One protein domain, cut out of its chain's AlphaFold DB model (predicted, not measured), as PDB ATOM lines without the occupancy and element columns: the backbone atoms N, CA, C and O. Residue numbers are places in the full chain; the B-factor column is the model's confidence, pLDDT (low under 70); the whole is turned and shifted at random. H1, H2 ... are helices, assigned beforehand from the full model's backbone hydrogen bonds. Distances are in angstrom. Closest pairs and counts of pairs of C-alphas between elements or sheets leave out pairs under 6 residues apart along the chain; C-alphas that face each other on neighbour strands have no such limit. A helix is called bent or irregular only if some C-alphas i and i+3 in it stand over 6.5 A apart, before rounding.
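Overview. This is residues 78 to 262 of the 308 residues of an uncharacterized protein of Wenzhouxiangella sp. XN24 (UniProt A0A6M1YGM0). Four helices, H4, H5, H6 and H8, run side by side in alternating directions, with the long H10 slanting across H8 and packing by H10's residues 246 to 250 on one end of H5. H2 and H3 cover H4, H7 caps the other end of H5, and H1 lies off to one side, touching no helix. The printed part has 185 residues with ten named helices, H1 to H10 in order, and no named strand; its class is all helix. It is compact, with a radius of gyration of the C-alphas of 16.6 A, and rounded, spanning 44 by 40 by 35 A.

Arrangement. H1, residues 82 to 91, is apart from H2, residues 107 to 112. H3, residues 116 to 124, touches H4, residues 128 to 138, at a steep tilt of 45 degrees; their closest C-alphas, Ala 123 and Met 131, are 4.8 A apart. H2 touches H4 too, closest at the C-alphas of Tyr 111 and Ala 130, 6.8 A. H4, H5, residues 143 to 155, and H6, residues 159 to 178, form an up and down bundle, each running against the one before. H4 and H5 are a hairpin at 7 degrees, with the C-alphas of Ala 135 and Ala 146 closest at 4.0 A. H5 and H6 are a hairpin at 27 degrees, closest at the C-alphas of Tyr 150 and Ala 161, 5.1 A; H6 touches H5 with residues 161 to 165 alone. H5 is the hub, touching 4 helices. H7, residues 184 to 192, touches residues 143 to 144 of H5, with the C-alphas of Leu 144 and Asp 185 closest at 6.4 A. H8, residues 196 to 210, touches H6 at a shallow tilt of 13 degrees, opposite ways; the C-alphas of Gly 166 and Ala 200 are closest at 3.9 A. H9, residues 220 to 223, is close to but not clearly touching H8. H10, residues 229 to 252, touches H8 at a steep tilt of 55 degrees, closest at the C-alphas of Ala 202 and Ala 239, 4.4 A. Every O i to N i+4 pair is within hydrogen-bond range in H1 to H8; in H10 it is 18 of 20, and H9 is too short for such a pair.

Along the chain. H1 begins at C-alpha 82 (181.304, 182.003, 202.857). From first to last C-alpha, H5 is 18.6 A long, H6 29.2 A and H8 20.6 A. H10 is 35.7 A long and irregular, with C-alphas 230 and 233 7.1 A apart; it ends at C-alpha 252 (194.764, 161.005, 226.680).

Size, cuts and confidence. The C-alphas of Gly 79 and Asp 180 are farthest apart, 53.2 A. Residues 177 to 184 stand free. The printed part has no cut; the link from H1 to H2 is long. pLDDT is under 70 at residues 96 to 107 and 214 to 230.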
ATOM      1  N   LEU A  78     186.841 180.392 193.037       83.25
ATOM      2  CA  LEU A  78     187.754 179.470 193.715       83.25
ATOM      3  C   LEU A  78     187.091 178.124 194.064       83.25
ATOM      4  O   LEU A  78     187.786 177.138 194.325       83.25
ATOM      5  N   GLY A  79     185.765 178.022 193.956       86.44
ATOM      6  CA  GLY A  79     184.990 176.805 194.183       86.44
ATOM      7  C   GLY A  79     184.758 176.506 195.663       86.44
ATOM      8  O   GLY A  79     184.874 175.346 196.061       86.44
ATOM      9  N   THR A  80     184.475 177.552 196.442       87.31
ATOM     10  CA  THR A  80     184.047 177.515 197.847       87.31
ATOM     11  C   THR A  80     182.975 178.591 198.098       87.31
ATOM     12  O   THR A  80     182.536 179.263 197.165       87.31
ATOM     13  N   SER A  81     182.551 178.768 199.346       86.69
ATOM     14  CA  SER A  81     181.539 179.731 199.777       86.69
ATOM     15  C   SER A  81     181.858 180.293 201.163       86.69
ATOM     16  O   SER A  81     182.576 179.669 201.953       86.69
ATOM     17  N   THR A  82     181.266 181.445 201.496       82.25
ATOM     18  CA  THR A  82     181.304 182.003 202.857       82.25
ATOM     19  C   THR A  82     180.834 180.991 203.906       82.25
ATOM     20  O   THR A  82     181.455 180.864 204.959       82.25
ATOM     21  N   GLU A  83     179.776 180.224 203.622       83.88
ATOM     22  CA  GLU A  83     179.225 179.247 204.569       83.88
ATOM     23  C   GLU A  83     180.224 178.126 204.900       83.88
ATOM     24  O   GLU A  83     180.388 177.787 206.074       83.88
ATOM     25  N   GLU A  84     180.935 177.592 203.902       85.56
ATOM     26  CA  GLU A  84     181.966 176.564 204.096       85.56
ATOM     27  C   GLU A  84     183.171 177.101 204.880       85.56
ATOM     28  O   GLU A  84     183.645 176.442 205.812       85.56
ATOM     29  N   ILE A  85     183.646 178.307 204.544       81.06
ATOM     30  CA  ILE A  85     184.754 178.964 205.252       81.06
ATOM     31  C   ILE A  85     184.374 179.224 206.709       81.06
ATOM     32  O   ILE A  85     185.145 178.891 207.610       81.06
ATOM     33  N   GLU A  86     183.177 179.751 206.974       80.75
ATOM     34  CA  GLU A  86     182.702 179.960 208.341       80.75
ATOM     35  C   GLU A  86     182.478 178.651 209.105       80.75
ATOM     36  O   GLU A  86     182.768 178.581 210.301       80.75
ATOM     37  N   ALA A  87     181.940 177.617 208.453       84.62
ATOM     38  CA  ALA A  87     181.729 176.314 209.072       84.62
ATOM     39  C   ALA A  87     183.063 175.720 209.528       84.62
ATOM     40  O   ALA A  87     183.190 175.331 210.690       84.62
ATOM     41  N   TRP A  88     184.079 175.746 208.662       87.12
ATOM     42  CA  TRP A  88     185.436 175.352 209.019       87.12
ATOM     43  C   TRP A  88     186.017 176.240 210.132       87.12
ATOM     44  O   TRP A  88     186.473 175.721 211.154       87.12
ATOM     45  N   ALA A  89     185.927 177.566 210.002       83.81
ATOM     46  CA  ALA A  89     186.447 178.535 210.970       83.81
ATOM     47  C   ALA A  89     185.881 178.306 212.383       83.81
ATOM     48  O   ALA A  89     186.632 178.322 213.364       83.81
ATOM     49  N   ARG A  90     184.581 177.984 212.489       85.12
ATOM     50  CA  ARG A  90     183.919 177.606 213.748       85.12
ATOM     51  C   ARG A  90     184.557 176.379 214.405       85.12
ATOM     52  O   ARG A  90     184.722 176.401 215.624       85.12
ATOM     53  N   THR A  91     184.976 175.364 213.638       86.12
ATOM     54  CA  THR A  91     185.672 174.167 214.176       86.12
ATOM     55  C   THR A  91     187.084 174.452 214.688       86.12
ATOM     56  O   THR A  91     187.599 173.698 215.509       86.12
ATOM     57  N   ARG A  92     187.724 175.534 214.220       88.69
ATOM     58  CA  ARG A  92     189.075 175.951 214.648       88.69
ATOM     59  C   ARG A  92     189.053 177.117 215.646       88.69
ATOM     60  O   ARG A  92     190.107 177.646 216.000       88.69
ATOM     61  N   GLY A  93     187.863 177.516 216.107       88.06
ATOM     62  CA  GLY A  93     187.673 178.576 217.096       88.06
ATOM     63  C   GLY A  93     187.800 180.011 216.569       88.06
ATOM     64  O   GLY A  93     187.924 180.923 217.375       88.06
ATOM     65  N   PHE A  94     187.789 180.248 215.253       84.75
ATOM     66  CA  PHE A  94     187.910 181.601 214.686       84.75
ATOM     67  C   PHE A  94     186.573 182.363 214.706       84.75
ATOM     68  O   PHE A  94     185.558 181.813 214.270       84.75
ATOM     69  N   PRO A  95     186.521 183.614 215.218       71.94
ATOM     70  CA  PRO A  95     185.249 184.303 215.435       71.94
ATOM     71  C   PRO A  95     184.574 184.650 214.108       71.94
ATOM     72  O   PRO A  95     185.263 185.115 213.192       71.94
ATOM     73  N   PRO A  96     183.240 184.482 213.986       59.91
ATOM     74  CA  PRO A  96     182.517 184.944 212.806       59.91
ATOM     75  C   PRO A  96     182.859 186.409 212.534       59.91
ATOM     76  O   PRO A  96     182.910 187.203 213.478       59.91
ATOM     77  N   ARG A  97     183.081 186.756 211.260       59.28
ATOM     78  CA  ARG A  97     183.688 188.017 210.782       59.28
ATOM     79  C   ARG A  97     185.219 188.144 210.827       59.28
ATOM     80  O   ARG A  97     185.712 189.214 210.494       59.28
ATOM     81  N   THR A  98     185.991 187.101 211.157       55.03
ATOM     82  CA  THR A  98     187.444 187.110 210.835       55.03
ATOM     83  C   THR A  98     187.761 186.779 209.378       55.03
ATOM     84  O   THR A  98     188.866 187.078 208.943       55.03
ATOM     85  N   TYR A  99     186.804 186.226 208.624       48.56
ATOM     86  CA  TYR A  99     186.985 185.892 207.206       48.56
ATOM     87  C   TYR A  99     185.885 186.435 206.277       48.56
ATOM     88  O   TYR A  99     186.180 186.692 205.117       48.56
ATOM     89  N   THR A 100     184.649 186.623 206.760       43.62
ATOM     90  CA  THR A 100     183.445 186.788 205.915       43.62
ATOM     91  C   THR A 100     182.398 187.743 206.509       43.62
ATOM     92  O   THR A 100     182.320 187.946 207.726       43.62
ATOM     93  N   SER A 101     181.555 188.317 205.648       42.03
ATOM     94  CA  SER A 101     180.579 189.368 205.961       42.03
ATOM     95  C   SER A 101     179.118 188.864 205.902       42.03
ATOM     96  O   SER A 101     178.752 188.001 205.121       42.03
ATOM     97  N   VAL A 102     178.160 189.348 206.702       45.91
ATOM     98  CA  VAL A 102     178.274 190.068 207.988       45.91
ATOM     99  C   VAL A 102     177.098 189.773 208.950       45.91
ATOM    100  O   VAL A 102     177.094 190.246 210.091       45.91
ATOM    101  N   ARG A 103     176.066 189.033 208.502       46.25
ATOM    102  CA  ARG A 103     174.662 189.121 208.980       46.25
ATOM    103  C   ARG A 103     174.194 188.029 209.959       46.25
ATOM    104  O   ARG A 103     172.993 187.878 210.163       46.25
ATOM    105  N   GLY A 104     175.109 187.303 210.592       42.69
ATOM    106  CA  GLY A 104     174.776 186.479 211.757       42.69
ATOM    107  C   GLY A 104     174.654 187.319 213.034       42.69
ATOM    108  O   GLY A 104     175.399 188.285 213.220       42.69
ATOM    109  N   GLU A 105     173.774 186.911 213.951       50.50
ATOM    110  CA  GLU A 105     173.975 187.208 215.376       50.50
ATOM    111  C   GLU A 105     175.370 186.687 215.758       50.50
ATOM    112  O   GLU A 105     175.609 185.489 215.574       50.50
ATOM    113  N   PRO A 106     176.316 187.536 216.217       65.62
ATOM    114  CA  PRO A 106     177.682 187.089 216.449       65.62
ATOM    115  C   PRO A 106     177.673 185.895 217.399       65.62
ATOM    116  O   PRO A 106     177.073 185.979 218.470       65.62
ATOM    117  N   LEU A 107     178.354 184.805 217.035       68.12
ATOM    118  CA  LEU A 107     178.474 183.627 217.901       68.12
ATOM    119  C   LEU A 107     178.979 184.038 219.296       68.12
ATOM    120  O   LEU A 107     178.444 183.607 220.310       68.12
ATOM    121  N   GLU A 108     179.905 185.000 219.330       72.88
ATOM    122  CA  GLU A 108     180.355 185.694 220.536       72.88
ATOM    123  C   GLU A 108     179.227 186.225 221.431       72.88
ATOM    124  O   GLU A 108     179.308 186.097 222.650       72.88
ATOM    125  N   ARG A 109     178.166 186.811 220.865       76.06
ATOM    126  CA  ARG A 109     177.041 187.330 221.652       76.06
ATOM    127  C   ARG A 109     176.321 186.203 222.384       76.06
ATOM    128  O   ARG A 109     175.944 186.401 223.532       76.06
ATOM    129  N   GLN A 110     176.188 185.034 221.755       82.25
ATOM    130  CA  GLN A 110     175.535 183.868 222.355       82.25
ATOM    131  C   GLN A 110     176.284 183.440 223.625       82.25
ATOM    132  O   GLN A 110     175.704 183.490 224.709       82.25
ATOM    133  N   TYR A 111     177.588 183.152 223.520       87.00
ATOM    134  CA  TYR A 111     178.429 182.785 224.669       87.00
ATOM    135  C   TYR A 111     178.524 183.902 225.718       87.00
ATOM    136  O   TYR A 111     178.431 183.624 226.910       87.00
ATOM    137  N   ARG A 112     178.621 185.174 225.306       83.19
ATOM    138  CA  ARG A 112     178.646 186.328 226.227       83.19
ATOM    139  C   ARG A 112     177.368 186.453 227.072       83.19
ATOM    140  O   ARG A 112     177.414 187.041 228.146       83.19
ATOM    141  N   THR A 113     176.236 185.925 226.599       87.06
ATOM    142  CA  THR A 113     174.959 185.911 227.342       87.06
ATOM    143  C   THR A 113     174.701 184.634 228.148       87.06
ATOM    144  O   THR A 113     173.694 184.565 228.850       87.06
ATOM    145  N   MET A 114     175.578 183.627 228.074       91.44
ATOM    146  CA  MET A 114     175.467 182.417 228.896       91.44
ATOM    147  C   MET A 114     175.896 182.687 230.344       91.44
ATOM    148  O   MET A 114     176.687 183.589 230.616       91.44
ATOM    149  N   SER A 115     175.391 181.884 231.285       92.38
ATOM    150  CA  SER A 115     175.882 181.916 232.666       92.38
ATOM    151  C   SER A 115     177.266 181.267 232.773       92.38
ATOM    152  O   SER A 115     177.665 180.480 231.909       92.38
ATOM    153  N   ALA A 116     177.999 181.572 233.847       89.31
ATOM    154  CA  ALA A 116     179.324 181.003 234.083       89.31
ATOM    155  C   ALA A 116     179.275 179.469 234.187       89.31
ATOM    156  O   ALA A 116     180.133 178.787 233.640       89.31
ATOM    157  N   GLU A 117     178.230 178.926 234.815       92.62
ATOM    158  CA  GLU A 117     177.998 177.485 234.951       92.62
ATOM    159  C   GLU A 117     177.781 176.829 233.585       92.62
ATOM    160  O   GLU A 117     178.350 175.775 233.318       92.62
ATOM    161  N   ARG A 118     177.014 177.471 232.688       95.12
ATOM    162  CA  ARG A 118     176.785 176.943 231.336       95.12
ATOM    163  C   ARG A 118     178.044 177.009 230.471       95.12
ATOM    164  O   ARG A 118     178.273 176.103 229.674       95.12
ATOM    165  N   LEU A 119     178.858 178.056 230.620       93.38
ATOM    166  CA  LEU A 119     180.158 178.144 229.949       93.38
ATOM    167  C   LEU A 119     181.126 177.070 230.460       93.38
ATOM    168  O   LEU A 119     181.798 176.442 229.650       93.38
ATOM    169  N   LEU A 120     181.167 176.817 231.771       94.44
ATOM    170  CA  LEU A 120     181.965 175.735 232.355       94.44
ATOM    171  C   LEU A 120     181.506 174.364 231.850       94.44
ATOM    172  O   LEU A 120     182.329 173.615 231.341       94.44
ATOM    173  N   GLU A 121     180.203 174.074 231.889       96.31
ATOM    174  CA  GLU A 121     179.631 172.820 231.382       96.31
ATOM    175  C   GLU A 121     179.986 172.586 229.903       96.31
ATOM    176  O   GLU A 121     180.414 171.498 229.528       96.31
ATOM    177  N   LEU A 122     179.839 173.603 229.047       95.56
ATOM    178  CA  LEU A 122     180.213 173.501 227.634       95.56
ATOM    179  C   LEU A 122     181.721 173.262 227.469       95.56
ATOM    180  O   LEU A 122     182.124 172.358 226.738       95.56
ATOM    181  N   ALA A 123     182.552 174.029 228.177       94.62
ATOM    182  CA  ALA A 123     184.003 173.917 228.101       94.62
ATOM    183  C   ALA A 123     184.514 172.556 228.606       94.62
ATOM    184  O   ALA A 123     185.418 171.984 228.007       94.62
ATOM    185  N   GLU A 124     183.927 171.996 229.663       92.62
ATOM    186  CA  GLU A 124     184.251 170.650 230.155       92.62
ATOM    187  C   GLU A 124     183.833 169.549 229.169       92.62
ATOM    188  O   GLU A 124     184.512 168.532 229.065       92.62
ATOM    189  N   ASN A 125     182.781 169.780 228.376       92.25
ATOM    190  CA  ASN A 125     182.353 168.899 227.283       92.25
ATOM    191  C   ASN A 125     183.082 169.168 225.945       92.25
ATOM    192  O   ASN A 125     182.632 168.719 224.890       92.25
ATOM    193  N   GLY A 126     184.210 169.884 225.966       90.94
ATOM    194  CA  GLY A 126     185.070 170.068 224.795       90.94
ATOM    195  C   GLY A 126     184.685 171.215 223.858       90.94
ATOM    196  O   GLY A 126     185.255 171.328 222.772       90.94
ATOM    197  N   ASP A 127     183.752 172.082 224.257       92.69
ATOM    198  CA  ASP A 127     183.391 173.270 223.490       92.69
ATOM    199  C   ASP A 127     184.548 174.289 223.491       92.69
ATOM    200  O   ASP A 127     184.779 175.040 224.448       92.69
ATOM    201  N   VAL A 128     185.277 174.327 222.371       92.56
ATOM    202  CA  VAL A 128     186.405 175.244 222.158       92.56
ATOM    203  C   VAL A 128     186.028 176.714 222.311       92.56
ATOM    204  O   VAL A 128     186.898 177.516 222.652       92.56
ATOM    205  N   TRP A 129     184.779 177.092 222.043       91.19
ATOM    206  CA  TRP A 129     184.298 178.463 222.162       91.19
ATOM    207  C   TRP A 129     184.100 178.833 223.621       91.19
ATOM    208  O   TRP A 129     184.623 179.854 224.067       91.19
ATOM    209  N   ALA A 130     183.423 177.979 224.381       93.62
ATOM    210  CA  ALA A 130     183.234 178.176 225.808       93.62
ATOM    211  C   ALA A 130     184.579 178.270 226.551       93.62
ATOM    212  O   ALA A 130     184.766 179.194 227.342       93.62
ATOM    213  N   MET A 131     185.557 177.415 226.220       95.50
ATOM    214  CA  MET A 131     186.923 177.509 226.762       95.50
ATOM    215  C   MET A 131     187.578 178.872 226.481       95.50
ATOM    216  O   MET A 131     188.151 179.484 227.381       95.50
ATOM    217  N   GLN A 132     187.481 179.379 225.248       91.38
ATOM    218  CA  GLN A 132     188.029 180.692 224.884       91.38
ATOM    219  C   GLN A 132     187.301 181.844 225.584       91.38
ATOM    220  O   GLN A 132     187.946 182.814 225.976       91.38
ATOM    221  N   PHE A 133     185.979 181.751 225.753       90.12
ATOM    222  CA  PHE A 133     185.200 182.762 226.466       90.12
ATOM    223  C   PHE A 133     185.535 182.800 227.953       90.12
ATOM    224  O   PHE A 133     185.729 183.886 228.494       90.12
ATOM    225  N   LEU A 134     185.693 181.641 228.595       91.75
ATOM    226  CA  LEU A 134     186.215 181.559 229.958       91.75
ATOM    227  C   LEU A 134     187.606 182.196 230.042       91.75
ATOM    228  O   LEU A 134     187.805 183.095 230.854       91.75
ATOM    229  N   ALA A 135     188.533 181.815 229.156       91.94
ATOM    230  CA  ALA A 135     189.888 182.364 229.126       91.94
ATOM    231  C   ALA A 135     189.917 183.894 228.949       91.94
ATOM    232  O   ALA A 135     190.629 184.597 229.666       91.94
ATOM    233  N   ALA A 136     189.129 184.425 228.011       88.44
ATOM    234  CA  ALA A 136     189.044 185.856 227.744       88.44
ATOM    235  C   ALA A 136     188.420 186.640 228.910       88.44
ATOM    236  O   ALA A 136     188.889 187.735 229.217       88.44
ATOM    237  N   ASN A 137     187.402 186.077 229.570       87.00
ATOM    238  CA  ASN A 137     186.720 186.719 230.692       87.00
ATOM    239  C   ASN A 137     187.585 186.748 231.963       87.00
ATOM    240  O   ASN A 137     187.615 187.772 232.640       87.00
ATOM    241  N   VAL A 138     188.299 185.661 232.288       86.25
ATOM    242  CA  VAL A 138     189.126 185.597 233.514       86.25
ATOM    243  C   VAL A 138     190.511 186.225 233.349       86.25
ATOM    244  O   VAL A 138     191.113 186.628 234.338       86.25
ATOM    245  N   GLY A 139     191.028 186.341 232.121       82.38
ATOM    246  CA  GLY A 139     192.409 186.757 231.841       82.38
ATOM    247  C   GLY A 139     192.912 188.051 232.503       82.38
ATOM    248  O   GLY A 139     194.064 188.051 232.935       82.38
ATOM    249  N   PRO A 140     192.116 189.134 232.630       83.06
ATOM    250  CA  PRO A 140     192.565 190.363 233.296       83.06
ATOM    251  C   PRO A 140     192.876 190.190 234.795       83.06
ATOM    252  O   PRO A 140     193.782 190.840 235.326       83.06
ATOM    253  N   GLU A 141     192.126 189.316 235.472       84.38
ATOM    254  CA  GLU A 141     192.209 189.081 236.920       84.38
ATOM    255  C   GLU A 141     193.026 187.826 237.264       84.38
ATOM    256  O   GLU A 141     193.703 187.795 238.288       84.38
ATOM    257  N   MET A 142     192.986 186.803 236.405       87.19
ATOM    258  CA  MET A 142     193.580 185.478 236.612       87.19
ATOM    259  C   MET A 142     194.293 184.981 235.332       87.19
ATOM    260  O   MET A 142     193.830 184.039 234.678       87.19
ATOM    261  N   PRO A 143     195.435 185.583 234.946       89.25
ATOM    262  CA  PRO A 143     196.111 185.290 233.681       89.25
ATOM    263  C   PRO A 143     196.599 183.836 233.565       89.25
ATOM    264  O   PRO A 143     196.540 183.264 232.479       89.25
ATOM    265  N   LEU A 144     197.006 183.200 234.672       90.44
ATOM    266  CA  LEU A 144     197.372 181.774 234.697       90.44
ATOM    267  C   LEU A 144     196.192 180.873 234.293       90.44
ATOM    268  O   LEU A 144     196.343 180.000 233.440       90.44
ATOM    269  N   VAL A 145     194.998 181.139 234.830       91.69
ATOM    270  CA  VAL A 145     193.774 180.374 234.524       91.69
ATOM    271  C   VAL A 145     193.339 180.591 233.070       91.69
ATOM    272  O   VAL A 145     192.870 179.662 232.413       91.69
ATOM    273  N   ALA A 146     193.546 181.790 232.519       93.19
ATOM    274  CA  ALA A 146     193.310 182.041 231.099       93.19
ATOM    275  C   ALA A 146     194.275 181.266 230.189       93.19
ATOM    276  O   ALA A 146     193.840 180.703 229.184       93.19
ATOM    277  N   VAL A 147     195.563 181.183 230.547       93.88
ATOM    278  CA  VAL A 147     196.541 180.352 229.825       93.88
ATOM    279  C   VAL A 147     196.122 178.880 229.832       93.88
ATOM    280  O   VAL A 147     196.167 178.236 228.786       93.88
ATOM    281  N   GLU A 148     195.667 178.353 230.971       93.94
ATOM    282  CA  GLU A 148     195.181 176.971 231.085       93.94
ATOM    283  C   GLU A 148     193.956 176.704 230.197       93.94
ATOM    284  O   GLU A 148     193.944 175.724 229.447       93.94
ATOM    285  N   TRP A 149     192.955 177.591 230.204       96.19
ATOM    286  CA  TRP A 149     191.775 177.448 229.344       96.19
ATOM    287  C   TRP A 149     192.095 177.567 227.852       96.19
ATOM    288  O   TRP A 149     191.583 176.774 227.060       96.19
ATOM    289  N   TYR A 150     192.975 178.490 227.448       96.69
ATOM    290  CA  TYR A 150     193.425 178.536 226.056       96.69
ATOM    291  C   TYR A 150     194.206 177.271 225.671       96.69
ATOM    292  O   TYR A 150     193.989 176.751 224.581       96.69
ATOM    293  N   ARG A 151     195.058 176.715 226.548       96.31
ATOM    294  CA  ARG A 151     195.760 175.446 226.270       96.31
ATOM    295  C   ARG A 151     194.793 174.282 226.075       96.31
ATOM    296  O   ARG A 151     194.931 173.564 225.087       96.31
ATOM    297  N   LYS A 152     193.779 174.143 226.940       96.56
ATOM    298  CA  LYS A 152     192.687 173.171 226.745       96.56
ATOM    299  C   LYS A 152     192.002 173.368 225.391       96.56
ATOM    300  O   LYS A 152     191.842 172.410 224.641       96.56
ATOM    301  N   ALA A 153     191.700 174.610 225.013       96.81
ATOM    302  CA  ALA A 153     191.101 174.893 223.712       96.81
ATOM    303  C   ALA A 153     191.995 174.450 222.540       96.81
ATOM    304  O   ALA A 153     191.464 173.937 221.558       96.81
ATOM    305  N   VAL A 154     193.327 174.569 222.628       97.31
ATOM    306  CA  VAL A 154     194.245 174.054 221.589       97.31
ATOM    307  C   VAL A 154     194.273 172.522 221.549       97.31
ATOM    308  O   VAL A 154     194.277 171.950 220.458       97.31
ATOM    309  N   VAL A 155     194.216 171.836 222.697       96.81
ATOM    310  CA  VAL A 155     194.038 170.368 222.738       96.81
ATOM    311  C   VAL A 155     192.776 169.970 221.965       96.81
ATOM    312  O   VAL A 155     192.853 169.119 221.083       96.81
ATOM    313  N   HIS A 156     191.674 170.700 222.152       95.19
ATOM    314  CA  HIS A 156     190.424 170.542 221.394       95.19
ATOM    315  C   HIS A 156     190.429 171.159 219.977       95.19
ATOM    316  O   HIS A 156     189.403 171.195 219.302       95.19
ATOM    317  N   GLY A 157     191.586 171.601 219.470       92.88
ATOM    318  CA  GLY A 157     191.766 172.027 218.079       92.88
ATOM    319  C   GLY A 157     191.483 173.506 217.794       92.88
ATOM    320  O   GLY A 157     191.404 173.899 216.632       92.88
ATOM    321  N   SER A 158     191.357 174.359 218.809       94.19
ATOM    322  CA  SER A 158     191.257 175.803 218.600       94.19
ATOM    323  C   SER A 158     192.596 176.396 218.158       94.19
ATOM    324  O   SER A 158     193.460 176.728 218.971       94.19
ATOM    325  N   ALA A 159     192.752 176.589 216.850       92.62
ATOM    326  CA  ALA A 159     193.858 177.355 216.289       92.62
ATOM    327  C   ALA A 159     193.820 178.823 216.753       92.62
ATOM    328  O   ALA A 159     194.860 179.429 217.011       92.62
ATOM    329  N   TYR A 160     192.622 179.384 216.945       90.44
ATOM    330  CA  TYR A 160     192.469 180.732 217.493       90.44
ATOM    331  C   TYR A 160     192.958 180.845 218.945       90.44
ATOM    332  O   TYR A 160     193.540 181.864 219.309       90.44
ATOM    333  N   ALA A 161     192.802 179.807 219.775       94.62
ATOM    334  CA  ALA A 161     193.362 179.801 221.127       94.62
ATOM    335  C   ALA A 161     194.900 179.784 221.123       94.62
ATOM    336  O   ALA A 161     195.519 180.482 221.925       94.62
ATOM    337  N   ALA A 162     195.525 179.069 220.180       95.19
ATOM    338  CA  ALA A 162     196.973 179.121 219.980       95.19
ATOM    339  C   ALA A 162     197.418 180.531 219.545       95.19
ATOM    340  O   ALA A 162     198.354 181.092 220.114       95.19
ATOM    341  N   TYR A 163     196.671 181.170 218.636       90.44
ATOM    342  CA  TYR A 163     196.898 182.569 218.257       90.44
ATOM    343  C   TYR A 163     196.776 183.527 219.458       90.44
ATOM    344  O   TYR A 163     197.630 184.396 219.658       90.44
ATOM    345  N   LYS A 164     195.751 183.346 220.305       91.06
ATOM    346  CA  LYS A 164     195.571 184.117 221.545       91.06
ATOM    347  C   LYS A 164     196.731 183.928 222.521       91.06
ATOM    348  O   LYS A 164     197.168 184.923 223.090       91.06
ATOM    349  N   LEU A 165     197.250 182.710 222.687       93.75
ATOM    350  CA  LEU A 165     198.433 182.442 223.515       93.75
ATOM    351  C   LEU A 165     199.674 183.153 222.968       93.75
ATOM    352  O   LEU A 165     200.371 183.818 223.731       93.75
ATOM    353  N   GLY A 166     199.913 183.096 221.654       90.31
ATOM    354  CA  GLY A 166     201.029 183.806 221.021       90.31
ATOM    355  C   GLY A 166     200.968 185.321 221.244       90.31
ATOM    356  O   GLY A 166     201.944 185.933 221.680       90.31
ATOM    357  N   TYR A 167     199.793 185.920 221.038       86.50
ATOM    358  CA  TYR A 167     199.552 187.337 221.331       86.50
ATOM    359  C   TYR A 167     199.737 187.655 222.826       86.50
ATOM    360  O   TYR A 167     200.368 188.648 223.182       86.50
ATOM    361  N   PHE A 168     199.212 186.804 223.710       89.19
ATOM    362  CA  PHE A 168     199.276 186.986 225.157       89.19
ATOM    363  C   PHE A 168     200.719 186.995 225.679       89.19
ATOM    364  O   PHE A 168     201.100 187.942 226.365       89.19
ATOM    365  N   TYR A 169     201.559 186.022 225.304       88.69
ATOM    366  CA  TYR A 169     202.961 186.004 225.746       88.69
ATOM    367  C   TYR A 169     203.773 187.182 225.196       88.69
ATOM    368  O   TYR A 169     204.670 187.667 225.887       88.69
ATOM    369  N   ARG A 170     203.434 187.699 224.005       85.69
ATOM    370  CA  ARG A 170     204.020 188.949 223.502       85.69
ATOM    371  C   ARG A 170     203.638 190.144 224.371       85.69
ATOM    372  O   ARG A 170     204.516 190.926 224.724       85.69
ATOM    373  N   GLU A 171     202.360 190.308 224.715       84.88
ATOM    374  CA  GLU A 171     201.963 191.425 225.579       84.88
ATOM    375  C   GLU A 171     202.537 191.283 226.994       84.88
ATOM    376  O   GLU A 171     202.926 192.297 227.559       84.88
ATOM    377  N   VAL A 172     202.701 190.066 227.533       86.06
ATOM    378  CA  VAL A 172     203.446 189.842 228.789       86.06
ATOM    379  C   VAL A 172     204.908 190.282 228.646       86.06
ATOM    380  O   VAL A 172     205.387 191.062 229.466       86.06
ATOM    381  N   ALA A 173     205.608 189.863 227.584       84.56
ATOM    382  CA  ALA A 173     206.993 190.271 227.337       84.56
ATOM    383  C   ALA A 173     207.134 191.797 227.221       84.56
ATOM    384  O   ALA A 173     208.031 192.391 227.814       84.56
ATOM    385  N   ARG A 174     206.212 192.448 226.505       83.12
ATOM    386  CA  ARG A 174     206.147 193.907 226.380       83.12
ATOM    387  C   ARG A 174     205.843 194.584 227.716       83.12
ATOM    388  O   ARG A 174     206.453 195.602 228.028       83.12
ATOM    389  N   TRP A 175     204.908 194.039 228.492       83.19
ATOM    390  CA  TRP A 175     204.504 194.573 229.790       83.19
ATOM    391  C   TRP A 175     205.676 194.580 230.778       83.19
ATOM    392  O   TRP A 175     205.899 195.601 231.422       83.19
ATOM    393  N   MET A 176     206.482 193.514 230.807       81.94
ATOM    394  CA  MET A 176     207.690 193.411 231.643       81.94
ATOM    395  C   MET A 176     208.820 194.378 231.253       81.94
ATOM    396  O   MET A 176     209.743 194.577 232.034       81.94
ATOM    397  N   VAL A 177     208.790 194.957 230.047       83.81
ATOM    398  CA  VAL A 177     209.783 195.953 229.597       83.81
ATOM    399  C   VAL A 177     209.368 197.383 229.960       83.81
ATOM    400  O   VAL A 177     210.222 198.263 230.033       83.81
ATOM    401  N   ILE A 178     208.068 197.635 230.161       83.44
ATOM    402  CA  ILE A 178     207.517 198.992 230.345       83.44
ATOM    403  C   ILE A 178     206.916 199.248 231.736       83.44
ATOM    404  O   ILE A 178     206.566 200.391 232.019       83.44
ATOM    405  N   ASN A 179     206.775 198.221 232.582       80.19
ATOM    406  CA  ASN A 179     206.283 198.346 233.955       80.19
ATOM    407  C   ASN A 179     207.264 197.689 234.931       80.19
ATOM    408  O   ASN A 179     207.672 196.551 234.714       80.19
ATOM    409  N   ASP A 180     207.519 198.364 236.051       73.88
ATOM    410  CA  ASP A 180     208.248 197.826 237.210       73.88
ATOM    411  C   ASP A 180     207.307 197.111 238.214       73.88
ATOM    412  O   ASP A 180     207.638 196.946 239.385       73.88
ATOM    413  N   ASP A 181     206.089 196.756 237.791       72.25
ATOM    414  CA  ASP A 181     205.077 196.106 238.634       72.25
ATOM    415  C   ASP A 181     205.391 194.601 238.779       72.25
ATOM    416  O   ASP A 181     205.609 193.892 237.796       72.25
ATOM    417  N   GLU A 182     205.415 194.090 240.009       72.06
ATOM    418  CA  GLU A 182     205.813 192.711 240.331       72.06
ATOM    419  C   GLU A 182     204.586 191.808 240.535       72.06
ATOM    420  O   GLU A 182     204.393 191.165 241.570       72.06
ATOM    421  N   ARG A 183     203.719 191.752 239.521       83.31
ATOM    422  CA  ARG A 183     202.569 190.840 239.494       83.31
ATOM    423  C   ARG A 183     203.038 189.380 239.445       83.31
ATOM    424  O   ARG A 183     203.424 188.885 238.390       83.31
ATOM    425  N   GLU A 184     203.008 188.680 240.581       87.25
ATOM    426  CA  GLU A 184     203.551 187.312 240.712       87.25
ATOM    427  C   GLU A 184     202.925 186.279 239.761       87.25
ATOM    428  O   GLU A 184     203.609 185.354 239.327       87.25
ATOM    429  N   ASP A 185     201.657 186.450 239.382       84.44
ATOM    430  CA  ASP A 185     200.976 185.643 238.363       84.44
ATOM    431  C   ASP A 185     201.597 185.838 236.965       84.44
ATOM    432  O   ASP A 185     201.837 184.872 236.237       84.44
ATOM    433  N   VAL A 186     201.934 187.081 236.611       84.44
ATOM    434  CA  VAL A 186     202.652 187.440 235.378       84.44
ATOM    435  C   VAL A 186     204.114 186.976 235.432       84.44
ATOM    436  O   VAL A 186     204.617 186.410 234.458       84.44
ATOM    437  N   LEU A 187     204.789 187.139 236.575       86.19
ATOM    438  CA  LEU A 187     206.158 186.657 236.781       86.19
ATOM    439  C   LEU A 187     206.237 185.126 236.733       86.19
ATOM    440  O   LEU A 187     207.197 184.578 236.197       86.19
ATOM    441  N   GLU A 188     205.236 184.405 237.240       89.56
ATOM    442  CA  GLU A 188     205.166 182.950 237.120       89.56
ATOM    443  C   GLU A 188     205.017 182.500 235.665       89.56
ATOM    444  O   GLU A 188     205.741 181.601 235.233       89.56
ATOM    445  N   ILE A 189     204.160 183.161 234.885       87.25
ATOM    446  CA  ILE A 189     204.052 182.928 233.439       87.25
ATOM    447  C   ILE A 189     205.404 183.158 232.756       87.25
ATOM    448  O   ILE A 189     205.872 182.301 232.004       87.25
ATOM    449  N   ALA A 190     206.072 184.270 233.063       84.62
ATOM    450  CA  ALA A 190     207.384 184.588 232.515       84.62
ATOM    451  C   ALA A 190     208.462 183.567 232.910       84.62
ATOM    452  O   ALA A 190     209.323 183.243 232.095       84.62
ATOM    453  N   ARG A 191     208.428 183.034 234.138       86.69
ATOM    454  CA  ARG A 191     209.341 181.973 234.604       86.69
ATOM    455  C   ARG A 191     209.089 180.639 233.887       86.69
ATOM    456  O   ARG A 191     210.052 179.954 233.561       86.69
ATOM    457  N   ARG A 192     207.825 180.280 233.628       85.88
ATOM    458  CA  ARG A 192     207.433 179.022 232.961       85.88
ATOM    459  C   ARG A 192     207.691 179.025 231.447       85.88
ATOM    460  O   ARG A 192     208.028 177.986 230.893       85.88
ATOM    461  N   GLU A 193     207.537 180.171 230.784       84.19
ATOM    462  CA  GLU A 193     207.497 180.274 229.312       84.19
ATOM    463  C   GLU A 193     208.684 181.035 228.699       84.19
ATOM    464  O   GLU A 193     208.616 181.485 227.552       84.19
ATOM    465  N   GLN A 194     209.772 181.211 229.451       77.12
ATOM    466  CA  GLN A 194     210.954 181.933 228.985       77.12
ATOM    467  C   GLN A 194     211.771 181.133 227.945       77.12
ATOM    468  O   GLN A 194     212.011 179.945 228.157       77.12
ATOM    469  N   PRO A 195     212.281 181.780 226.874       84.44
ATOM    470  CA  PRO A 195     212.064 183.180 226.494       84.44
ATOM    471  C   PRO A 195     210.666 183.436 225.911       84.44
ATOM    472  O   PRO A 195     210.265 182.824 224.921       84.44
ATOM    473  N   LEU A 196     209.944 184.409 226.481       84.50
ATOM    474  CA  LEU A 196     208.551 184.708 226.113       84.50
ATOM    475  C   LEU A 196     208.371 185.057 224.629       84.50
ATOM    476  O   LEU A 196     207.338 184.731 224.054       84.50
ATOM    477  N   ALA A 197     209.371 185.678 223.996       80.25
ATOM    478  CA  ALA A 197     209.354 185.974 222.564       80.25
ATOM    479  C   ALA A 197     209.334 184.698 221.699       80.25
ATOM    480  O   ALA A 197     208.616 184.643 220.701       80.25
ATOM    481  N   TYR A 198     210.076 183.658 222.099       84.81
ATOM    482  CA  TYR A 198     210.117 182.381 221.380       84.81
ATOM    483  C   TYR A 198     208.838 181.585 221.630       84.81
ATOM    484  O   TYR A 198     208.263 181.054 220.686       84.81
ATOM    485  N   SER A 199     208.329 181.583 222.867       87.94
ATOM    486  CA  SER A 199     207.018 181.005 223.184       87.94
ATOM    487  C   SER A 199     205.889 181.704 222.415       87.94
ATOM    488  O   SER A 199     205.035 181.029 221.846       87.94
ATOM    489  N   ALA A 200     205.903 183.037 222.306       88.38
ATOM    490  CA  ALA A 200     204.929 183.790 221.516       88.38
ATOM    491  C   ALA A 200     204.923 183.357 220.037       88.38
ATOM    492  O   ALA A 200     203.862 183.060 219.484       88.38
ATOM    493  N   LEU A 201     206.104 183.267 219.417       86.19
ATOM    494  CA  LEU A 201     206.261 182.816 218.032       86.19
ATOM    495  C   LEU A 201     205.867 181.338 217.854       86.19
ATOM    496  O   LEU A 201     205.131 181.015 216.923       86.19
ATOM    497  N   ALA A 202     206.263 180.464 218.782       89.88
ATOM    498  CA  ALA A 202     205.923 179.043 218.771       89.88
ATOM    499  C   ALA A 202     204.405 178.798 218.812       89.88
ATOM    500  O   ALA A 202     203.880 177.987 218.050       89.88
ATOM    501  N   TRP A 203     203.674 179.538 219.651       92.81
ATOM    502  CA  TRP A 203     202.213 179.447 219.703       92.81
ATOM    503  C   TRP A 203     201.535 179.971 218.427       92.81
ATOM    504  O   TRP A 203     200.491 179.440 218.049       92.81
ATOM    505  N   LEU A 204     202.137 180.921 217.696       87.44
ATOM    506  CA  LEU A 204     201.645 181.304 216.363       87.44
ATOM    507  C   LEU A 204     201.950 180.260 215.281       87.44
ATOM    508  O   LEU A 204     201.089 180.007 214.443       87.44
ATOM    509  N   MET A 205     203.114 179.606 215.314       87.44
ATOM    510  CA  MET A 205     203.421 178.476 214.421       87.44
ATOM    511  C   MET A 205     202.437 177.313 214.638       87.44
ATOM    512  O   MET A 205     201.953 176.706 213.681       87.44
ATOM    513  N   ILE A 206     202.076 177.038 215.896       91.69
ATOM    514  CA  ILE A 206     201.028 176.069 216.249       91.69
ATOM    515  C   ILE A 206     199.660 176.537 215.747       91.69
ATOM    516  O   ILE A 206     198.915 175.716 215.222       91.69
ATOM    517  N   ALA A 207     199.333 177.830 215.852       90.44
ATOM    518  CA  ALA A 207     198.089 178.379 215.314       90.44
ATOM    519  C   ALA A 207     197.980 178.175 213.796       90.44
ATOM    520  O   ALA A 207     196.955 177.690 213.331       90.44
ATOM    521  N   GLU A 208     199.039 178.457 213.031       85.50
ATOM    522  CA  GLU A 208     199.089 178.207 211.583       85.50
ATOM    523  C   GLU A 208     198.929 176.718 211.253       85.50
ATOM    524  O   GLU A 208     198.108 176.347 210.414       85.50
ATOM    525  N   TYR A 209     199.676 175.850 211.944       87.81
ATOM    526  CA  TYR A 209     199.629 174.405 211.728       87.81
ATOM    527  C   TYR A 209     198.262 173.802 212.073       87.81
ATOM    528  O   TYR A 209     197.708 173.007 211.308       87.81
ATOM    529  N   GLU A 210     197.683 174.171 213.215       90.38
ATOM    530  CA  GLU A 210     196.347 173.730 213.609       90.38
ATOM    531  C   GLU A 210     195.277 174.352 212.692       90.38
ATOM    532  O   GLU A 210     194.310 173.675 212.354       90.38
ATOM    533  N   ALA A 211     195.450 175.578 212.194       86.12
ATOM    534  CA  ALA A 211     194.582 176.165 211.169       86.12
ATOM    535  C   ALA A 211     194.819 175.600 209.755       86.12
ATOM    536  O   ALA A 211     194.188 176.067 208.813       86.12
ATOM    537  N   GLY A 212     195.739 174.646 209.562       83.94
ATOM    538  CA  GLY A 212     196.054 174.121 208.230       83.94
ATOM    539  C   GLY A 212     196.400 175.227 207.226       83.94
ATOM    540  O   GLY A 212     196.045 175.112 206.052       83.94
ATOM    541  N   LEU A 213     197.037 176.301 207.703       78.94
ATOM    542  CA  LEU A 213     197.470 177.462 206.931       78.94
ATOM    543  C   LEU A 213     198.913 177.270 206.429       78.94
ATOM    544  O   LEU A 213     199.651 176.425 206.959       78.94
ATOM    545  N   PRO A 214     199.332 178.038 205.408       69.06
ATOM    546  CA  PRO A 214     200.727 178.092 205.013       69.06
ATOM    547  C   PRO A 214     201.552 178.821 206.093       69.06
ATOM    548  O   PRO A 214     201.093 179.841 206.620       69.06
ATOM    549  N   PRO A 215     202.767 178.334 206.417       66.00
ATOM    550  CA  PRO A 215     203.728 179.044 207.253       66.00
ATOM    551  C   PRO A 215     203.844 180.540 206.941       66.00
ATOM    552  O   PRO A 215     203.973 180.926 205.779       66.00
ATOM    553  N   GLY A 216     203.830 181.370 207.982       62.00
ATOM    554  CA  GLY A 216     203.948 182.829 207.884       62.00
ATOM    555  C   GLY A 216     202.621 183.593 207.873       62.00
ATOM    556  O   GLY A 216     202.631 184.790 208.154       62.00
ATOM    557  N   ALA A 217     201.483 182.933 207.619       62.75
ATOM    558  CA  ALA A 217     200.167 183.579 207.525       62.75
ATOM    559  C   ALA A 217     199.734 184.353 208.791       62.75
ATOM    560  O   ALA A 217     198.936 185.284 208.698       62.75
ATOM    561  N   MET A 218     200.247 183.987 209.970       64.38
ATOM    562  CA  MET A 218     199.973 184.654 211.252       64.38
ATOM    563  C   MET A 218     201.263 185.130 211.943       64.38
ATOM    564  O   MET A 218     201.284 186.171 212.599       64.38
ATOM    565  N   SER A 219     202.352 184.378 211.791       60.28
ATOM    566  CA  SER A 219     203.649 184.582 212.444       60.28
ATOM    567  C   SER A 219     204.487 185.717 211.843       60.28
ATOM    568  O   SER A 219     205.301 186.303 212.563       60.28
ATOM    569  N   ALA A 220     204.225 186.134 210.595       59.88
ATOM    570  CA  ALA A 220     204.840 187.326 209.995       59.88
ATOM    571  C   ALA A 220     204.578 188.619 210.803       59.88
ATOM    572  O   ALA A 220     205.387 189.550 210.806       59.88
ATOM    573  N   ALA A 221     203.480 188.666 211.567       50.66
ATOM    574  CA  ALA A 221     203.171 189.776 212.468       50.66
ATOM    575  C   ALA A 221     204.094 189.862 213.706       50.66
ATOM    576  O   ALA A 221     204.046 190.865 214.418       50.66
ATOM    577  N   LEU A 222     204.915 188.838 213.990       51.38
ATOM    578  CA  LEU A 222     205.869 188.822 215.112       51.38
ATOM    579  C   LEU A 222     207.336 188.891 214.688       51.38
ATOM    580  O   LEU A 222     208.147 189.467 215.416       51.38
ATOM    581  N   THR A 223     207.692 188.340 213.527       54.03
ATOM    582  CA  THR A 223     209.070 188.415 213.007       54.03
ATOM    583  C   THR A 223     209.486 189.851 212.690       54.03
ATOM    584  O   THR A 223     210.636 190.217 212.904       54.03
ATOM    585  N   SER A 224     208.530 190.715 212.338       49.47
ATOM    586  CA  SER A 224     208.741 192.165 212.234       49.47
ATOM    587  C   SER A 224     209.083 192.870 213.557       49.47
ATOM    588  O   SER A 224     209.576 193.997 213.510       49.47
ATOM    589  N   PHE A 225     208.831 192.260 214.726       47.66
ATOM    590  CA  PHE A 225     208.812 192.996 215.998       47.66
ATOM    591  C   PHE A 225     209.919 192.676 217.011       47.66
ATOM    592  O   PHE A 225     210.213 193.557 217.817       47.66
ATOM    593  N   GLN A 226     210.538 191.483 217.012       47.16
ATOM    594  CA  GLN A 226     211.702 191.214 217.893       47.16
ATOM    595  C   GLN A 226     212.468 189.903 217.662       47.16
ATOM    596  O   GLN A 226     213.610 189.799 218.116       47.16
ATOM    597  N   ALA A 227     211.894 188.911 216.976       49.72
ATOM    598  CA  ALA A 227     212.612 187.684 216.640       49.72
ATOM    599  C   ALA A 227     213.601 187.944 215.489       49.72
ATOM    600  O   ALA A 227     213.282 187.717 214.326       49.72
ATOM    601  N   ARG A 228     214.804 188.434 215.827       51.38
ATOM    602  CA  ARG A 228     215.981 188.324 214.946       51.38
ATOM    603  C   ARG A 228     216.200 186.850 214.592       51.38
ATOM    604  O   ARG A 228     215.835 185.990 215.393       51.38
ATOM    605  N   ASP A 229     216.850 186.579 213.463       56.09
ATOM    606  CA  ASP A 229     217.061 185.220 212.934       56.09
ATOM    607  C   ASP A 229     217.594 184.227 213.991       56.09
ATOM    608  O   ASP A 229     217.130 183.095 214.072       56.09
ATOM    609  N   GLU A 230     218.464 184.700 214.894       58.53
ATOM    610  CA  GLU A 230     219.015 183.980 216.061       58.53
ATOM    611  C   GLU A 230     217.965 183.339 217.001       58.53
ATOM    612  O   GLU A 230     218.295 182.438 217.767       58.53
ATOM    613  N   GLY A 231     216.715 183.816 216.996       75.19
ATOM    614  CA  GLY A 231     215.628 183.324 217.850       75.19
ATOM    615  C   GLY A 231     214.629 182.388 217.165       75.19
ATOM    616  O   GLY A 231     213.719 181.888 217.830       75.19
ATOM    617  N   ILE A 232     214.755 182.174 215.853       78.62
ATOM    618  CA  ILE A 232     213.777 181.407 215.072       78.62
ATOM    619  C   ILE A 232     213.893 179.909 215.370       78.62
ATOM    620  O   ILE A 232     212.883 179.283 215.688       78.62
ATOM    621  N   ASP A 233     215.108 179.356 215.364       82.81
ATOM    622  CA  ASP A 233     215.347 177.930 215.635       82.81
ATOM    623  C   ASP A 233     214.811 177.518 217.018       82.81
ATOM    624  O   ASP A 233     214.084 176.533 217.147       82.81
ATOM    625  N   ALA A 234     215.057 178.340 218.044       84.88
ATOM    626  CA  ALA A 234     214.544 178.118 219.396       84.88
ATOM    627  C   ALA A 234     213.003 178.158 219.469       84.88
ATOM    628  O   ALA A 234     212.391 177.389 220.215       84.88
ATOM    629  N   ALA A 235     212.351 179.023 218.683       86.75
ATOM    630  CA  ALA A 235     210.893 179.030 218.569       86.75
ATOM    631  C   ALA A 235     210.369 177.777 217.846       86.75
ATOM    632  O   ALA A 235     209.344 177.231 218.250       86.75
ATOM    633  N   CYS A 236     211.087 177.278 216.838       87.12
ATOM    634  CA  CYS A 236     210.753 176.048 216.124       87.12
ATOM    635  C   CYS A 236     210.862 174.799 217.012       87.12
ATOM    636  O   CYS A 236     209.928 173.998 217.053       87.12
ATOM    637  N   GLU A 237     211.941 174.662 217.788       89.94
ATOM    638  CA  GLU A 237     212.094 173.590 218.784       89.94
ATOM    639  C   GLU A 237     211.008 173.664 219.872       89.94
ATOM    640  O   GLU A 237     210.403 172.647 220.241       89.94
ATOM    641  N   ARG A 238     210.691 174.877 220.355       91.00
ATOM    642  CA  ARG A 238     209.606 175.090 221.326       91.00
ATOM    643  C   ARG A 238     208.244 174.720 220.740       91.00
ATOM    644  O   ARG A 238     207.463 174.060 221.423       91.00
ATOM    645  N   ALA A 239     207.970 175.088 219.487       91.88
ATOM    646  CA  ALA A 239     206.736 174.746 218.785       91.88
ATOM    647  C   ALA A 239     206.599 173.231 218.584       91.88
ATOM    648  O   ALA A 239     205.522 172.681 218.809       91.88
ATOM    649  N   ALA A 240     207.686 172.543 218.221       93.12
ATOM    650  CA  ALA A 240     207.712 171.092 218.064       93.12
ATOM    651  C   ALA A 240     207.432 170.369 219.392       93.12
ATOM    652  O   ALA A 240     206.604 169.457 219.437       93.12
ATOM    653  N   THR A 241     208.055 170.831 220.481       94.31
ATOM    654  CA  THR A 241     207.845 170.309 221.840       94.31
ATOM    655  C   THR A 241     206.389 170.476 222.281       94.31
ATOM    656  O   THR A 241     205.723 169.495 222.610       94.31
ATOM    657  N   LEU A 242     205.862 171.702 222.200       94.81
ATOM    658  CA  LEU A 242     204.473 172.026 222.538       94.81
ATOM    659  C   LEU A 242     203.467 171.237 221.687       94.81
ATOM    660  O   LEU A 242     202.457 170.768 222.200       94.81
ATOM    661  N   LEU A 243     203.730 171.054 220.390       95.00
ATOM    662  CA  LEU A 243     202.868 170.260 219.513       95.00
ATOM    663  C   LEU A 243     202.890 168.764 219.880       95.00
ATOM    664  O   LEU A 243     201.874 168.087 219.723       95.00
ATOM    665  N   GLY A 244     204.012 168.259 220.398       96.06
ATOM    666  CA  GLY A 244     204.102 166.939 221.024       96.06
ATOM    667  C   GLY A 244     203.222 166.835 222.273       96.06
ATOM    668  O   GLY A 244     202.370 165.952 222.333       96.06
ATOM    669  N   GLU A 245     203.355 167.784 223.208       96.25
ATOM    670  CA  GLU A 245     202.522 167.876 224.421       96.25
ATOM    671  C   GLU A 245     201.019 167.908 224.078       96.25
ATOM    672  O   GLU A 245     200.237 167.128 224.623       96.25
ATOM    673  N   ILE A 246     200.618 168.753 223.119       97.00
ATOM    674  CA  ILE A 246     199.231 168.889 222.643       97.00
ATOM    675  C   ILE A 246     198.695 167.564 222.088       97.00
ATOM    676  O   ILE A 246     197.563 167.195 222.392       97.00
ATOM    677  N   ARG A 247     199.484 166.841 221.278       95.75
ATOM    678  CA  ARG A 247     199.080 165.542 220.709       95.75
ATOM    679  C   ARG A 247     198.922 164.481 221.792       95.75
ATOM    680  O   ARG A 247     197.890 163.824 221.825       95.75
ATOM    681  N   THR A 248     199.890 164.365 222.700       97.25
ATOM    682  CA  THR A 248     199.819 163.420 223.823       97.25
ATOM    683  C   THR A 248     198.602 163.693 224.705       97.25
ATOM    684  O   THR A 248     197.880 162.764 225.053       97.25
ATOM    685  N   GLN A 249     198.316 164.960 225.018       96.81
ATOM    686  CA  GLN A 249     197.140 165.320 225.808       96.81
ATOM    687  C   GLN A 249     195.831 165.021 225.057       96.81
ATOM    688  O   GLN A 249     194.909 164.455 225.632       96.81
ATOM    689  N   ARG A 250     195.774 165.305 223.750       95.75
ATOM    690  CA  ARG A 250     194.628 164.998 222.873       95.75
ATOM    691  C   ARG A 250     194.332 163.495 222.788       95.75
ATOM    692  O   ARG A 250     193.167 163.109 222.769       95.75
ATOM    693  N   GLU A 251     195.371 162.658 222.770       96.38
ATOM    694  CA  GLU A 251     195.257 161.193 222.839       96.38
ATOM    695  C   GLU A 251     194.739 160.717 224.207       96.38
ATOM    696  O   GLU A 251     193.870 159.846 224.255       96.38
ATOM    697  N   ILE A 252     195.225 161.302 225.310       96.06
ATOM    698  CA  ILE A 252     194.764 161.005 226.680       96.06
ATOM    699  C   ILE A 252     193.289 161.383 226.868       96.06
ATOM    700  O   ILE A 252     192.525 160.603 227.436       96.06
ATOM    701  N   ASP A 253     192.888 162.551 226.364       94.12
ATOM    702  CA  ASP A 253     191.531 163.090 226.503       94.12
ATOM    703  C   ASP A 253     190.532 162.473 225.500       94.12
ATOM    704  O   ASP A 253     189.339 162.771 225.550       94.12
ATOM    705  N   GLY A 254     190.992 161.605 224.586       94.81
ATOM    706  CA  GLY A 254     190.143 160.939 223.588       94.81
ATOM    707  C   GLY A 254     189.544 161.891 222.546       94.81
ATOM    708  O   GLY A 254     188.449 161.653 222.040       94.81
ATOM    709  N   VAL A 255     190.234 162.994 222.250       93.50
ATOM    710  CA  VAL A 255     189.711 164.105 221.449       93.50
ATOM    711  C   VAL A 255     189.952 163.879 219.955       93.50
ATOM    712  O   VAL A 255     191.067 164.017 219.447       93.50
ATOM    713  N   GLU A 256     188.875 163.592 219.223       88.94
ATOM    714  CA  GLU A 256     188.875 163.563 217.758       88.94
ATOM    715  C   GLU A 256     188.758 164.983 217.176       88.94
ATOM    716  O   GLU A 256     187.964 165.802 217.641       88.94
ATOM    717  N   LEU A 257     189.543 165.288 216.136       87.50
ATOM    718  CA  LEU A 257     189.517 166.592 215.464       87.50
ATOM    719  C   LEU A 257     188.806 166.557 214.112       87.50
ATOM    720  O   LEU A 257     188.978 165.633 213.316       87.50
ATOM    721  N   ALA A 258     188.138 167.667 213.797       81.56
ATOM    722  CA  ALA A 258     187.758 168.011 212.432       81.56
ATOM    723  C   ALA A 258     188.997 168.172 211.510       81.56
ATOM    724  O   ALA A 258     190.096 168.477 211.992       81.56
ATOM    725  N   PRO A 259     188.842 168.021 210.177       81.44
ATOM    726  CA  PRO A 259     189.918 168.253 209.215       81.44
ATOM    727  C   PRO A 259     190.576 169.634 209.375       81.44
ATOM    728  O   PRO A 259     189.903 170.663 209.401       81.44
ATOM    729  N   ARG A 260     191.914 169.663 209.465       82.62
ATOM    730  CA  ARG A 260     192.668 170.909 209.701       82.62
ATOM    731  C   ARG A 260     192.678 171.864 208.508       82.62
ATOM    732  O   ARG A 260     192.640 173.068 208.725       82.62
ATOM    733  N   LYS A 261     192.771 171.347 207.275       84.88
ATOM    734  CA  LYS A 261     192.889 172.180 206.065       84.88
ATOM    735  C   LYS A 261     191.595 172.992 205.869       84.88
ATOM    736  O   LYS A 261     190.527 172.381 205.923       84.88
ATOM    737  N   PRO A 262     191.661 174.312 205.629       83.94
ATOM    738  CA  PRO A 262     190.483 175.084 205.252       83.94
ATOM    739  C   PRO A 262     189.995 174.681 203.848       83.94
ATOM    740  O   PRO A 262     190.795 174.177 203.051       83.94
TER     741      PRO A 262